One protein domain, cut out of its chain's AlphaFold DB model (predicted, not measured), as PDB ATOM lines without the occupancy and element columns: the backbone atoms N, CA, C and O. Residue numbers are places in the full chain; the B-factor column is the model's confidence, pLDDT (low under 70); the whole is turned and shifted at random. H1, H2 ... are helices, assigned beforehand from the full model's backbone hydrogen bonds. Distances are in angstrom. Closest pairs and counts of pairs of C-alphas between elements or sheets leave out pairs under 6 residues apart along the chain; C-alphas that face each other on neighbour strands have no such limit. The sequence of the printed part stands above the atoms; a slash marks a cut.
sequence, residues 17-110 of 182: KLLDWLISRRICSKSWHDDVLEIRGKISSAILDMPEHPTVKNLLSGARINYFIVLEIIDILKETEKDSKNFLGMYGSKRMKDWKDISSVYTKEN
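Overview. This is residues 17 to 110 of the 182 residues of the protein "(salmon louse) hypothetical protein" of Lepeophtheirus salmonis (UniProt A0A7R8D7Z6). Three long helices lie side by side, H5 between H2 and H4 and running opposite ways to both; short H1 lies off one end, short H3 near H4. The 94 printed residues include five named helices, H1 to H5 in order, and no named strand: all helix. The whole is elongated, 49 by 31 by 18 A, and only just loose, close to compact, with a radius of gyration of the C-alphas of 15.2 A.

Arrangement. Start at H1, residues 17 to 24, which touches no helix. H2, residues 32 to 47, touches H5, residues 94 to 107, at a shallow tilt of 15 degrees; their closest C-alphas, Ile 39 and Ile 102, are 6.0 A apart. H3, residues 54 to 60, is close to but not clearly touching H4, residues 67 to 80; look at their closest C-alphas, Val 56 and Ile 73, 6.6 A apart. H4 and H5 touch as a helical hairpin, closest at C-alphas Val 70 and Ser 103, 6.4 A. In H1 to H5 every O i to N i+4 pair is within hydrogen-bond range.

Along the chain. Find C-alpha 17 at (-3.092, 30.947, 7.411), where H1 begins. H2 spans 22.1 A, H4 20.0 A, and H5 20.2 A to C-alpha 107 at (3.051, 48.246, -7.140).

Size, cuts and confidence. The printed part has no cut; the link from H4 to H5 is long. pLDDT is under 70 at residues 52 to 53, 62 to 63, 82 to 92 and 109.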
ATOM      1  N   LYS A  17      -4.520  31.047   7.079       86.75
ATOM      2  CA  LYS A  17      -3.092  30.947   7.411       86.75
ATOM      3  C   LYS A  17      -2.213  31.422   6.261       86.75
ATOM      4  O   LYS A  17      -1.170  32.010   6.511       86.75
ATOM      5  N   LEU A  18      -2.632  31.180   5.018       86.12
ATOM      6  CA  LEU A  18      -1.929  31.679   3.841       86.12
ATOM      7  C   LEU A  18      -1.935  33.211   3.802       86.12
ATOM      8  O   LEU A  18      -0.882  33.805   3.606       86.12
ATOM      9  N   LEU A  19      -3.083  33.853   4.027       84.06
ATOM     10  CA  LEU A  19      -3.169  35.313   4.062       84.06
ATOM     11  C   LEU A  19      -2.284  35.900   5.170       84.06
ATOM     12  O   LEU A  19      -1.480  36.792   4.898       84.06
ATOM     13  N   ASP A  20      -2.377  35.357   6.386       86.94
ATOM     14  CA  ASP A  20      -1.544  35.786   7.514       86.94
ATOM     15  C   ASP A  20      -0.048  35.618   7.206       86.94
ATOM     16  O   ASP A  20       0.766  36.499   7.493       86.94
ATOM     17  N   TRP A  21       0.320  34.507   6.564       88.62
ATOM     18  CA  TRP A  21       1.685  34.233   6.133       88.62
ATOM     19  C   TRP A  21       2.171  35.240   5.086       88.62
ATOM     20  O   TRP A  21       3.261  35.790   5.243       88.62
ATOM     21  N   LEU A  22       1.358  35.539   4.065       85.06
ATOM     22  CA  LEU A  22       1.690  36.505   3.010       85.06
ATOM     23  C   LEU A  22       1.919  37.902   3.597       85.06
ATOM     24  O   LEU A  22       2.917  38.551   3.284       85.06
ATOM     25  N   ILE A  23       1.040  38.327   4.505       86.06
ATOM     26  CA  ILE A  23       1.159  39.605   5.213       86.06
ATOM     27  C   ILE A  23       2.415  39.633   6.090       86.06
ATOM     28  O   ILE A  23       3.165  40.608   6.070       86.06
ATOM     29  N   SER A  24       2.685  38.562   6.846       88.25
ATOM     30  CA  SER A  24       3.850  38.492   7.741       88.25
ATOM     31  C   SER A  24       5.184  38.632   7.002       88.25
ATOM     32  O   SER A  24       6.153  39.145   7.561       88.25
ATOM     33  N   ARG A  25       5.222  38.211   5.733       85.69
ATOM     34  CA  ARG A  25       6.395  38.287   4.859       85.69
ATOM     35  C   ARG A  25       6.408  39.509   3.953       85.69
ATOM     36  O   ARG A  25       7.260  39.562   3.079       85.69
ATOM     37  N   ARG A  26       5.482  40.455   4.154       79.50
ATOM     38  CA  ARG A  26       5.336  41.674   3.338       79.50
ATOM     39  C   ARG A  26       5.097  41.406   1.849       79.50
ATOM     40  O   ARG A  26       5.249  42.290   1.020       79.50
ATOM     41  N   ILE A  27       4.634  40.201   1.523       81.25
ATOM     42  CA  ILE A  27       4.227  39.844   0.164       81.25
ATOM     43  C   ILE A  27       2.926  40.571  -0.199       81.25
ATOM     44  O   ILE A  27       2.747  40.991  -1.334       81.25
ATOM     45  N   CYS A  28       2.024  40.720   0.770       80.25
ATOM     46  CA  CYS A  28       0.759  41.426   0.618       80.25
ATOM     47  C   CYS A  28       0.596  42.437   1.758       80.25
ATOM     48  O   CYS A  28       0.928  42.130   2.907       80.25
ATOM     49  N   SER A  29       0.074  43.628   1.463       82.75
ATOM     50  CA  SER A  29      -0.234  44.621   2.494       82.75
ATOM     51  C   SER A  29      -1.417  44.180   3.361       82.75
ATOM     52  O   SER A  29      -2.278  43.415   2.933       82.75
ATOM     53  N   LYS A  30      -1.508  44.696   4.593       83.38
ATOM     54  CA  LYS A  30      -2.696  44.500   5.445       83.38
ATOM     55  C   LYS A  30      -3.931  45.202   4.878       83.38
ATOM     56  O   LYS A  30      -5.039  44.722   5.091       83.38
ATOM     57  N   SER A  31      -3.732  46.302   4.157       83.88
ATOM     58  CA  SER A  31      -4.769  47.120   3.520       83.88
ATOM     59  C   SER A  31      -5.023  46.742   2.059       83.88
ATOM     60  O   SER A  31      -5.675  47.492   1.342       83.88
ATOM     61  N   TRP A  32      -4.583  45.560   1.605       82.06
ATOM     62  CA  TRP A  32      -4.720  45.144   0.200       82.06
ATOM     63  C   TRP A  32      -6.162  45.202  -0.330       82.06
ATOM     64  O   TRP A  32      -6.391  45.389  -1.523       82.06
ATOM     65  N   HIS A  33      -7.154  45.036   0.547       84.06
ATOM     66  CA  HIS A  33      -8.564  45.162   0.194       84.06
ATOM     67  C   HIS A  33      -8.936  46.582  -0.261       84.06
ATOM     68  O   HIS A  33      -9.726  46.721  -1.197       84.06
ATOM     69  N   ASP A  34      -8.363  47.607   0.370       86.75
ATOM     70  CA  ASP A  34      -8.598  49.012   0.031       86.75
ATOM     71  C   ASP A  34      -7.990  49.327  -1.342       86.75
ATOM     72  O   ASP A  34      -8.665  49.898  -2.203       86.75
ATOM     73  N   ASP A  35      -6.775  48.829  -1.598       85.12
ATOM     74  CA  ASP A  35      -6.104  48.954  -2.897       85.12
ATOM     75  C   ASP A  35      -6.920  48.277  -4.010       85.12
ATOM     76  O   ASP A  35      -7.094  48.834  -5.093       85.12
ATOM     77  N   VAL A  36      -7.498  47.097  -3.751       85.38
ATOM     78  CA  VAL A  36      -8.354  46.395  -4.725       85.38
ATOM     79  C   VAL A  36      -9.603  47.204  -5.079       85.38
ATOM     80  O   VAL A  36     -10.028  47.190  -6.240       85.38
ATOM     81  N   LEU A  37     -10.209  47.902  -4.117       88.31
ATOM     82  CA  LEU A  37     -11.357  48.772  -4.383       88.31
ATOM     83  C   LEU A  37     -10.948  49.990  -5.218       88.31
ATOM     84  O   LEU A  37     -11.624  50.299  -6.204       88.31
ATOM     85  N   GLU A  38      -9.826  50.629  -4.881       90.62
ATOM     86  CA  GLU A  38      -9.278  51.750  -5.648       90.62
ATOM     87  C   GLU A  38      -8.968  51.337  -7.095       90.62
ATOM     88  O   GLU A  38      -9.404  51.996  -8.044       90.62
ATOM     89  N   ILE A  39      -8.282  50.207  -7.275       89.75
ATOM     90  CA  ILE A  39      -7.930  49.640  -8.581       89.75
ATOM     91  C   ILE A  39      -9.186  49.398  -9.418       89.75
ATOM     92  O   ILE A  39      -9.251  49.820 -10.573       89.75
ATOM     93  N   ARG A  40     -10.214  48.756  -8.848       89.06
ATOM     94  CA  ARG A  40     -11.479  48.497  -9.555       89.06
ATOM     95  C   ARG A  40     -12.188  49.786  -9.958       89.06
ATOM     96  O   ARG A  40     -12.716  49.856 -11.069       89.06
ATOM     97  N   GLY A  41     -12.186  50.794  -9.087       91.00
ATOM     98  CA  GLY A  41     -12.738  52.113  -9.387       91.00
ATOM     99  C   GLY A  41     -12.023  52.766 -10.570       91.00
ATOM    100  O   GLY A  41     -12.666  53.132 -11.554       91.00
ATOM    101  N   LYS A  42     -10.687  52.820 -10.523       92.12
ATOM    102  CA  LYS A  42      -9.862  53.383 -11.602       92.12
ATOM    103  C   LYS A  42     -10.044  52.638 -12.923       92.12
ATOM    104  O   LYS A  42     -10.222  53.279 -13.952       92.12
ATOM    105  N   ILE A  43     -10.060  51.304 -12.896       90.31
ATOM    106  CA  ILE A  43     -10.307  50.472 -14.082       90.31
ATOM    107  C   ILE A  43     -11.682  50.781 -14.678       90.31
ATOM    108  O   ILE A  43     -11.790  50.991 -15.882       90.31
ATOM    109  N   SER A  44     -12.724  50.867 -13.847       89.00
ATOM    110  CA  SER A  44     -14.084  51.164 -14.315       89.00
ATOM    111  C   SER A  44     -14.154  52.511 -15.038       89.00
ATOM    112  O   SER A  44     -14.817  52.622 -16.065       89.00
ATOM    113  N   SER A  45     -13.430  53.522 -14.548       89.94
ATOM    114  CA  SER A  45     -13.320  54.823 -15.217       89.94
ATOM    115  C   SER A  45     -12.459  54.777 -16.483       89.94
ATOM    116  O   SER A  45     -12.824  55.391 -17.484       89.94
ATOM    117  N   ALA A  46     -11.337  54.053 -16.465       89.31
ATOM    118  CA  ALA A  46     -10.400  53.977 -17.586       89.31
ATOM    119  C   ALA A  46     -10.968  53.200 -18.786       89.31
ATOM    120  O   ALA A  46     -10.699  53.556 -19.931       89.31
ATOM    121  N   ILE A  47     -11.787  52.167 -18.541       85.62
ATOM    122  CA  ILE A  47     -12.425  51.359 -19.594       85.62
ATOM    123  C   ILE A  47     -13.328  52.211 -20.493       85.62
ATOM    124  O   ILE A  47     -13.359  51.985 -21.701       85.62
ATOM    125  N   LEU A  48     -14.028  53.203 -19.932       83.50
ATOM    126  CA  LEU A  48     -14.930  54.083 -20.689       83.50
ATOM    127  C   LEU A  48     -14.205  54.915 -21.753       83.50
ATOM    128  O   LEU A  48     -14.825  55.362 -22.712       83.50
ATOM    129  N   ASP A  49     -12.906  55.124 -21.572       81.62
ATOM    130  CA  ASP A  49     -12.061  55.922 -22.454       81.62
ATOM    131  C   ASP A  49     -11.248  55.040 -23.420       81.62
ATOM    132  O   ASP A  49     -10.400  55.557 -24.141       81.62
ATOM    133  N   MET A  50     -11.433  53.709 -23.446       77.44
ATOM    134  CA  MET A  50     -10.632  52.818 -24.301       77.44
ATOM    135  C   MET A  50     -11.027  52.901 -25.783       77.44
ATOM    136  O   MET A  50     -12.214  52.951 -26.103       77.44
ATOM    137  N   PRO A  51     -10.053  52.874 -26.713       70.12
ATOM    138  CA  PRO A  51     -10.345  52.828 -28.134       70.12
ATOM    139  C   PRO A  51     -10.864  51.432 -28.504       70.12
ATOM    140  O   PRO A  51     -10.562  50.443 -27.826       70.12
ATOM    141  N   GLU A  52     -11.604  51.326 -29.608       66.00
ATOM    142  CA  GLU A  52     -11.987  50.026 -30.160       66.00
ATOM    143  C   GLU A  52     -10.744  49.292 -30.686       66.00
ATOM    144  O   GLU A  52     -10.354  49.416 -31.842       66.00
ATOM    145  N   HIS A  53     -10.102  48.522 -29.807       69.81
ATOM    146  CA  HIS A  53      -8.997  47.638 -30.147       69.81
ATOM    147  C   HIS A  53      -9.390  46.190 -29.813       69.81
ATOM    148  O   HIS A  53      -9.632  45.887 -28.639       69.81
ATOM    149  N   PRO A  54      -9.443  45.266 -30.793       71.94
ATOM    150  CA  PRO A  54      -9.926  43.897 -30.586       71.94
ATOM    151  C   PRO A  54      -9.207  43.155 -29.449       71.94
ATOM    152  O   PRO A  54      -9.855  42.524 -28.616       71.94
ATOM    153  N   THR A  55      -7.879  43.296 -29.357       74.00
ATOM    154  CA  THR A  55      -7.072  42.683 -28.286       74.00
ATOM    155  C   THR A  55      -7.421  43.244 -26.912       74.00
ATOM    156  O   THR A  55      -7.613  42.480 -25.975       74.00
ATOM    157  N   VAL A  56      -7.600  44.563 -26.795       74.19
ATOM    158  CA  VAL A  56      -7.995  45.202 -25.534       74.19
ATOM    159  C   VAL A  56      -9.378  44.714 -25.123       74.19
ATOM    160  O   VAL A  56      -9.580  44.348 -23.975       74.19
ATOM    161  N   LYS A  57     -10.331  44.650 -26.056       74.81
ATOM    162  CA  LYS A  57     -11.691  44.180 -25.769       74.81
ATOM    163  C   LYS A  57     -11.702  42.748 -25.220       74.81
ATOM    164  O   LYS A  57     -12.475  42.461 -24.314       74.81
ATOM    165  N   ASN A  58     -10.823  41.882 -25.726       79.00
ATOM    166  CA  ASN A  58     -10.649  40.520 -25.214       79.00
ATOM    167  C   ASN A  58      -9.958  40.485 -23.842       79.00
ATOM    168  O   ASN A  58     -10.359  39.720 -22.972       79.00
ATOM    169  N   LEU A  59      -8.949  41.330 -23.619       78.50
ATOM    170  CA  LEU A  59      -8.286  41.450 -22.315       78.50
ATOM    171  C   LEU A  59      -9.240  41.976 -21.231       78.50
ATOM    172  O   LEU A  59      -9.188  41.538 -20.083       78.50
ATOM    173  N   LEU A  60     -10.143  42.881 -21.609       76.69
ATOM    174  CA  LEU A  60     -11.152  43.465 -20.727       76.69
ATOM    175  C   LEU A  60     -12.391  42.575 -20.532       76.69
ATOM    176  O   LEU A  60     -13.135  42.800 -19.582       76.69
ATOM    177  N   SER A  61     -12.633  41.577 -21.393       71.94
ATOM    178  CA  SER A  61     -13.773  40.654 -21.259       71.94
ATOM    179  C   SER A  61     -13.521  39.508 -20.268       71.94
ATOM    180  O   SER A  61     -14.454  38.784 -19.912       71.94
ATOM    181  N   GLY A  62     -12.279  39.348 -19.798       66.81
ATOM    182  CA  GLY A  62     -11.897  38.364 -18.787       66.81
ATOM    183  C   GLY A  62     -12.404  38.689 -17.374       66.81
ATOM    184  O   GLY A  62     -12.657  39.834 -17.013       66.81
ATOM    185  N   ALA A  63     -12.512  37.657 -16.528       59.81
ATOM    186  CA  ALA A  63     -13.170  37.742 -15.220       59.81
ATOM    187  C   ALA A  63     -12.464  38.633 -14.174       59.81
ATOM    188  O   ALA A  63     -13.092  38.980 -13.175       59.81
ATOM    189  N   ARG A  64     -11.183  38.992 -14.355       77.44
ATOM    190  CA  ARG A  64     -10.419  39.873 -13.449       77.44
ATOM    191  C   ARG A  64      -9.227  40.507 -14.172       77.44
ATOM    192  O   ARG A  64      -8.293  39.800 -14.535       77.44
ATOM    193  N   ILE A  65      -9.230  41.833 -14.303       84.38
ATOM    194  CA  ILE A  65      -8.078  42.610 -14.782       84.38
ATOM    195  C   ILE A  65      -7.048  42.666 -13.651       84.38
ATOM    196  O   ILE A  65      -7.316  43.256 -12.608       84.38
ATOM    197  N   ASN A  66      -5.903  42.014 -13.849       86.06
ATOM    198  CA  ASN A  66      -4.778  41.974 -12.912       86.06
ATOM    199  C   ASN A  66      -3.612  42.846 -13.416       86.06
ATOM    200  O   ASN A  66      -3.685  43.413 -14.509       86.06
ATOM    201  N   TYR A  67      -2.535  42.938 -12.634       85.56
ATOM    202  CA  TYR A  67      -1.348  43.727 -12.972       85.56
ATOM    203  C   TYR A  67      -0.774  43.413 -14.367       85.56
ATOM    204  O   TYR A  67      -0.479  44.326 -15.135       85.56
ATOM    205  N   PHE A  68      -0.691  42.135 -14.744       84.75
ATOM    206  CA  PHE A  68      -0.149  41.715 -16.041       84.75
ATOM    207  C   PHE A  68      -1.003  42.182 -17.215       84.75
ATOM    208  O   PHE A  68      -0.475  42.680 -18.206       84.75
ATOM    209  N   ILE A  69      -2.324  42.090 -17.070       86.75
ATOM    210  CA  ILE A  69      -3.261  42.603 -18.073       86.75
ATOM    211  C   ILE A  69      -3.108  44.124 -18.207       86.75
ATOM    212  O   ILE A  69      -3.122  44.652 -19.315       86.75
ATOM    213  N   VAL A  70      -2.912  44.840 -17.094       89.81
ATOM    214  CA  VAL A  70      -2.655  46.289 -17.110       89.81
ATOM    215  C   VAL A  70      -1.361  46.618 -17.863       89.81
ATOM    216  O   VAL A  70      -1.352  47.560 -18.655       89.81
ATOM    217  N   LEU A  71      -0.286  45.848 -17.666       88.00
ATOM    218  CA  LEU A  71       0.966  46.034 -18.407       88.00
ATOM    219  C   LEU A  71       0.790  45.802 -19.910       88.00
ATOM    220  O   LEU A  71       1.266  46.610 -20.705       88.00
ATOM    221  N   GLU A  72       0.067  44.752 -20.298       86.75
ATOM    222  CA  GLU A  72      -0.209  44.456 -21.707       86.75
ATOM    223  C   GLU A  72      -1.022  45.578 -22.367       86.75
ATOM    224  O   GLU A  72      -0.702  46.020 -23.469       86.75
ATOM    225  N   ILE A  73      -2.021  46.117 -21.661       88.19
ATOM    226  CA  ILE A  73      -2.784  47.278 -22.130       88.19
ATOM    227  C   ILE A  73      -1.867  48.493 -22.308       88.19
ATOM    228  O   ILE A  73      -1.940  49.159 -23.339       88.19
ATOM    229  N   ILE A  74      -0.977  48.777 -21.352       87.81
ATOM    230  CA  ILE A  74      -0.005  49.876 -21.468       87.81
ATOM    231  C   ILE A  74       0.895  49.689 -22.696       87.81
ATOM    232  O   ILE A  74       1.171  50.665 -23.394       87.81
ATOM    233  N   ASP A  75       1.350  48.468 -22.971       85.75
ATOM    234  CA  ASP A  75       2.200  48.183 -24.127       85.75
ATOM    235  C   ASP A  75       1.454  48.365 -25.451       85.75
ATOM    236  O   ASP A  75       1.972  49.041 -26.341       85.75
ATOM    237  N   ILE A  76       0.204  47.900 -25.550       83.81
ATOM    238  CA  ILE A  76      -0.655  48.174 -26.712       83.81
ATOM    239  C   ILE A  76      -0.804  49.687 -26.908       83.81
ATOM    240  O   ILE A  76      -0.598  50.194 -28.010       83.81
ATOM    241  N   LEU A  77      -1.084  50.439 -25.839       83.25
ATOM    242  CA  LEU A  77      -1.224  51.894 -25.918       83.25
ATOM    243  C   LEU A  77       0.064  52.588 -26.377       83.25
ATOM    244  O   LEU A  77       0.000  53.567 -27.118       83.25
ATOM    245  N   LYS A  78       1.246  52.085 -25.993       81.12
ATOM    246  CA  LYS A  78       2.530  52.632 -26.469       81.12
ATOM    247  C   LYS A  78       2.697  52.493 -27.979       81.12
ATOM    248  O   LYS A  78       3.389  53.332 -28.563       81.12
ATOM    249  N   GLU A  79       2.135  51.443 -28.573       76.31
ATOM    250  CA  GLU A  79       2.176  51.171 -30.010       76.31
ATOM    251  C   GLU A  79       1.105  51.958 -30.766       76.31
ATOM    252  O   GLU A  79       1.416  52.577 -31.783       76.31
ATOM    253  N   THR A  80      -0.126  51.996 -30.249       73.94
ATOM    254  CA  THR A  80      -1.271  52.629 -30.921       73.94
ATOM    255  C   THR A  80      -1.304  54.150 -30.779       73.94
ATOM    256  O   THR A  80      -1.939  54.821 -31.585       73.94
ATOM    257  N   GLU A  81      -0.634  54.718 -29.772       70.62
ATOM    258  CA  GLU A  81      -0.605  56.167 -29.505       70.62
ATOM    259  C   GLU A  81       0.765  56.804 -29.809       70.62
ATOM    260  O   GLU A  81       1.127  57.842 -29.246       70.62
ATOM    261  N   LYS A  82       1.561  56.195 -30.703       59.62
ATOM    262  CA  LYS A  82       2.884  56.720 -31.094       59.62
ATOM    263  C   LYS A  82       2.838  58.169 -31.596       59.62
ATOM    264  O   LYS A  82       3.780  58.909 -31.316       59.62
ATOM    265  N   ASP A  83       1.741  58.577 -32.232       54.88
ATOM    266  CA  ASP A  83       1.573  59.910 -32.824       54.88
ATOM    267  C   ASP A  83       1.014  60.964 -31.849       54.88
ATOM    268  O   ASP A  83       0.988  62.149 -32.169       54.88
ATOM    269  N   SER A  84       0.607  60.575 -30.630       57.78
ATOM    270  CA  SER A  84       0.140  61.509 -29.588       57.78
ATOM    271  C   SER A  84       1.229  61.862 -28.564       57.78
ATOM    272  O   SER A  84       0.933  62.286 -27.440       57.78
ATOM    273  N   LYS A  85       2.500  61.633 -28.909       56.38
ATOM    274  CA  LYS A  85       3.638  62.037 -28.080       56.38
ATOM    275  C   LYS A  85       3.804  63.550 -28.160       56.38
ATOM    276  O   LYS A  85       3.853  64.127 -29.240       56.38
ATOM    277  N   ASN A  86       3.896  64.201 -27.008       57.19
ATOM    278  CA  ASN A  86       4.251  65.619 -26.958       57.19
ATOM    279  C   ASN A  86       5.740  65.812 -27.324       57.19
ATOM    280  O   ASN A  86       6.492  64.846 -27.430       57.19
ATOM    281  N   PHE A  87       6.180  67.057 -27.528       49.25
ATOM    282  CA  PHE A  87       7.524  67.396 -28.037       49.25
ATOM    283  C   PHE A  87       8.699  66.821 -27.205       49.25
ATOM    284  O   PHE A  87       9.803  66.685 -27.722       49.25
ATOM    285  N   LEU A  88       8.472  66.423 -25.943       54.47
ATOM    286  CA  LEU A  88       9.449  65.723 -25.086       54.47
ATOM    287  C   LEU A  88       9.397  64.181 -25.187       54.47
ATOM    288  O   LEU A  88      10.074  63.488 -24.431       54.47
ATOM    289  N   GLY A  89       8.580  63.617 -26.076       56.75
ATOM    290  CA  GLY A  89       8.421  62.170 -26.233       56.75
ATOM    291  C   GLY A  89       7.597  61.499 -25.129       56.75
ATOM    292  O   GLY A  89       7.563  60.269 -25.061       56.75
ATOM    293  N   MET A  90       6.917  62.269 -24.271       58.81
ATOM    294  CA  MET A  90       6.044  61.722 -23.237       58.81
ATOM    295  C   MET A  90       4.669  61.399 -23.828       58.81
ATOM    296  O   MET A  90       4.065  62.168 -24.575       58.81
ATOM    297  N   TYR A  91       4.145  60.237 -23.458       58.84
ATOM    298  CA  TYR A  91       2.770  59.869 -23.762       58.84
ATOM    299  C   TYR A  91       1.830  60.750 -22.927       58.84
ATOM    300  O   TYR A  91       1.782  60.611 -21.704       58.84
ATOM    301  N   GLY A  92       1.155  61.699 -23.577       60.59
ATOM    302  CA  GLY A  92       0.335  62.725 -22.922       60.59
ATOM    303  C   GLY A  92      -1.167  62.443 -22.907       60.59
ATOM    304  O   GLY A  92      -1.925  63.282 -22.425       60.59
ATOM    305  N   SER A  93      -1.618  61.306 -23.445       79.44
ATOM    306  CA  SER A  93      -3.041  60.974 -23.457       79.44
ATOM    307  C   SER A  93      -3.543  60.716 -22.032       79.44
ATOM    308  O   SER A  93      -2.854  60.120 -21.196       79.44
ATOM    309  N   LYS A  94      -4.776  61.154 -21.754       83.38
ATOM    310  CA  LYS A  94      -5.474  60.845 -20.499       83.38
ATOM    311  C   LYS A  94      -5.485  59.333 -20.248       83.38
ATOM    312  O   LYS A  94      -5.151  58.891 -19.158       83.38
ATOM    313  N   ARG A  95      -5.751  58.550 -21.293       86.75
ATOM    314  CA  ARG A  95      -5.753  57.088 -21.268       86.75
ATOM    315  C   ARG A  95      -4.434  56.495 -20.778       86.75
ATOM    316  O   ARG A  95      -4.437  55.727 -19.824       86.75
ATOM    317  N   MET A  96      -3.298  56.869 -21.371       87.56
ATOM    318  CA  MET A  96      -1.997  56.363 -20.922       87.56
ATOM    319  C   MET A  96      -1.727  56.725 -19.459       87.56
ATOM    320  O   MET A  96      -1.166  55.916 -18.717       87.56
ATOM    321  N   LYS A  97      -2.113  57.935 -19.039       87.44
ATOM    322  CA  LYS A  97      -1.982  58.358 -17.645       87.44
ATOM    323  C   LYS A  97      -2.830  57.485 -16.720       87.44
ATOM    324  O   LYS A  97      -2.287  56.947 -15.764       87.44
ATOM    325  N   ASP A  98      -4.100  57.268 -17.046       91.12
ATOM    326  CA  ASP A  98      -5.020  56.468 -16.233       91.12
ATOM    327  C   ASP A  98      -4.509  55.028 -16.043       91.12
ATOM    328  O   ASP A  98      -4.490  54.516 -14.923       91.12
ATOM    329  N   TRP A  99      -4.017  54.383 -17.109       91.12
ATOM    330  CA  TRP A  99      -3.482  53.016 -17.024       91.12
ATOM    331  C   TRP A  99      -2.150  52.929 -16.273       91.12
ATOM    332  O   TRP A  99      -1.928  51.967 -15.534       91.12
ATOM    333  N   LYS A 100      -1.280  53.941 -16.389       90.12
ATOM    334  CA  LYS A 100      -0.064  54.041 -15.563       90.12
ATOM    335  C   LYS A 100      -0.377  54.308 -14.091       90.12
ATOM    336  O   LYS A 100       0.300  53.772 -13.220       90.12
ATOM    337  N   ASP A 101      -1.405  55.096 -13.805       91.19
ATOM    338  CA  ASP A 101      -1.845  55.330 -12.433       91.19
ATOM    339  C   ASP A 101      -2.392  54.025 -11.833       91.19
ATOM    340  O   ASP A 101      -2.028  53.681 -10.710       91.19
ATOM    341  N   ILE A 102      -3.173  53.238 -12.586       91.75
ATOM    342  CA  ILE A 102      -3.625  51.898 -12.161       91.75
ATOM    343  C   ILE A 102      -2.434  50.983 -11.851       91.75
ATOM    344  O   ILE A 102      -2.416  50.351 -10.795       91.75
ATOM    345  N   SER A 103      -1.426  50.919 -12.731       91.44
ATOM    346  CA  SER A 103      -0.246  50.074 -12.496       91.44
ATOM    347  C   SER A 103       0.553  50.512 -11.267       91.44
ATOM    348  O   SER A 103       1.082  49.666 -10.550       91.44
ATOM    349  N   SER A 104       0.586  51.816 -10.972       88.44
ATOM    350  CA  SER A 104       1.256  52.328  -9.778       88.44
ATOM    351  C   SER A 104       0.601  51.844  -8.481       88.44
ATOM    352  O   SER A 104       1.326  51.480  -7.556       88.44
ATOM    353  N   VAL A 105      -0.738  51.763  -8.431       88.06
ATOM    354  CA  VAL A 105      -1.475  51.298  -7.241       88.06
ATOM    355  C   VAL A 105      -1.170  49.832  -6.952       88.06
ATOM    356  O   VAL A 105      -0.877  49.505  -5.808       88.06
ATOM    357  N   TYR A 106      -1.126  48.982  -7.984       85.62
ATOM    358  CA  TYR A 106      -0.679  47.589  -7.854       85.62
ATOM    359  C   TYR A 106       0.703  47.502  -7.176       85.62
ATOM    360  O   TYR A 106       0.883  46.843  -6.156       85.62
ATOM    361  N   THR A 107       1.665  48.300  -7.641       80.56
ATOM    362  CA  THR A 107       3.051  48.246  -7.140       80.56
ATOM    363  C   THR A 107       3.320  48.992  -5.823       80.56
ATOM    364  O   THR A 107       4.433  48.905  -5.300       80.56
ATOM    365  N   LYS A 108       2.358  49.759  -5.290       77.06
ATOM    366  CA  LYS A 108       2.587  50.721  -4.194       77.06
ATOM    367  C   LYS A 108       2.994  50.047  -2.881       77.06
ATOM    368  O   LYS A 108       3.853  50.574  -2.175       77.06
ATOM    369  N   GLU A 109       2.423  48.881  -2.583       68.12
ATOM    370  CA  GLU A 109       2.675  48.130  -1.340       68.12
ATOM    371  C   GLU A 109       2.881  46.621  -1.558       68.12
ATOM    372  O   GLU A 109       2.988  45.857  -0.598       68.12
ATOM    373  N   ASN A 110       2.956  46.178  -2.815       70.81
ATOM    374  CA  ASN A 110       3.137  44.776  -3.173       70.81
ATOM    375  C   ASN A 110       4.608  44.500  -3.526       70.81
ATOM    376  O   ASN A 110       5.080  44.862  -4.606       70.81
TER     377      ASN A 110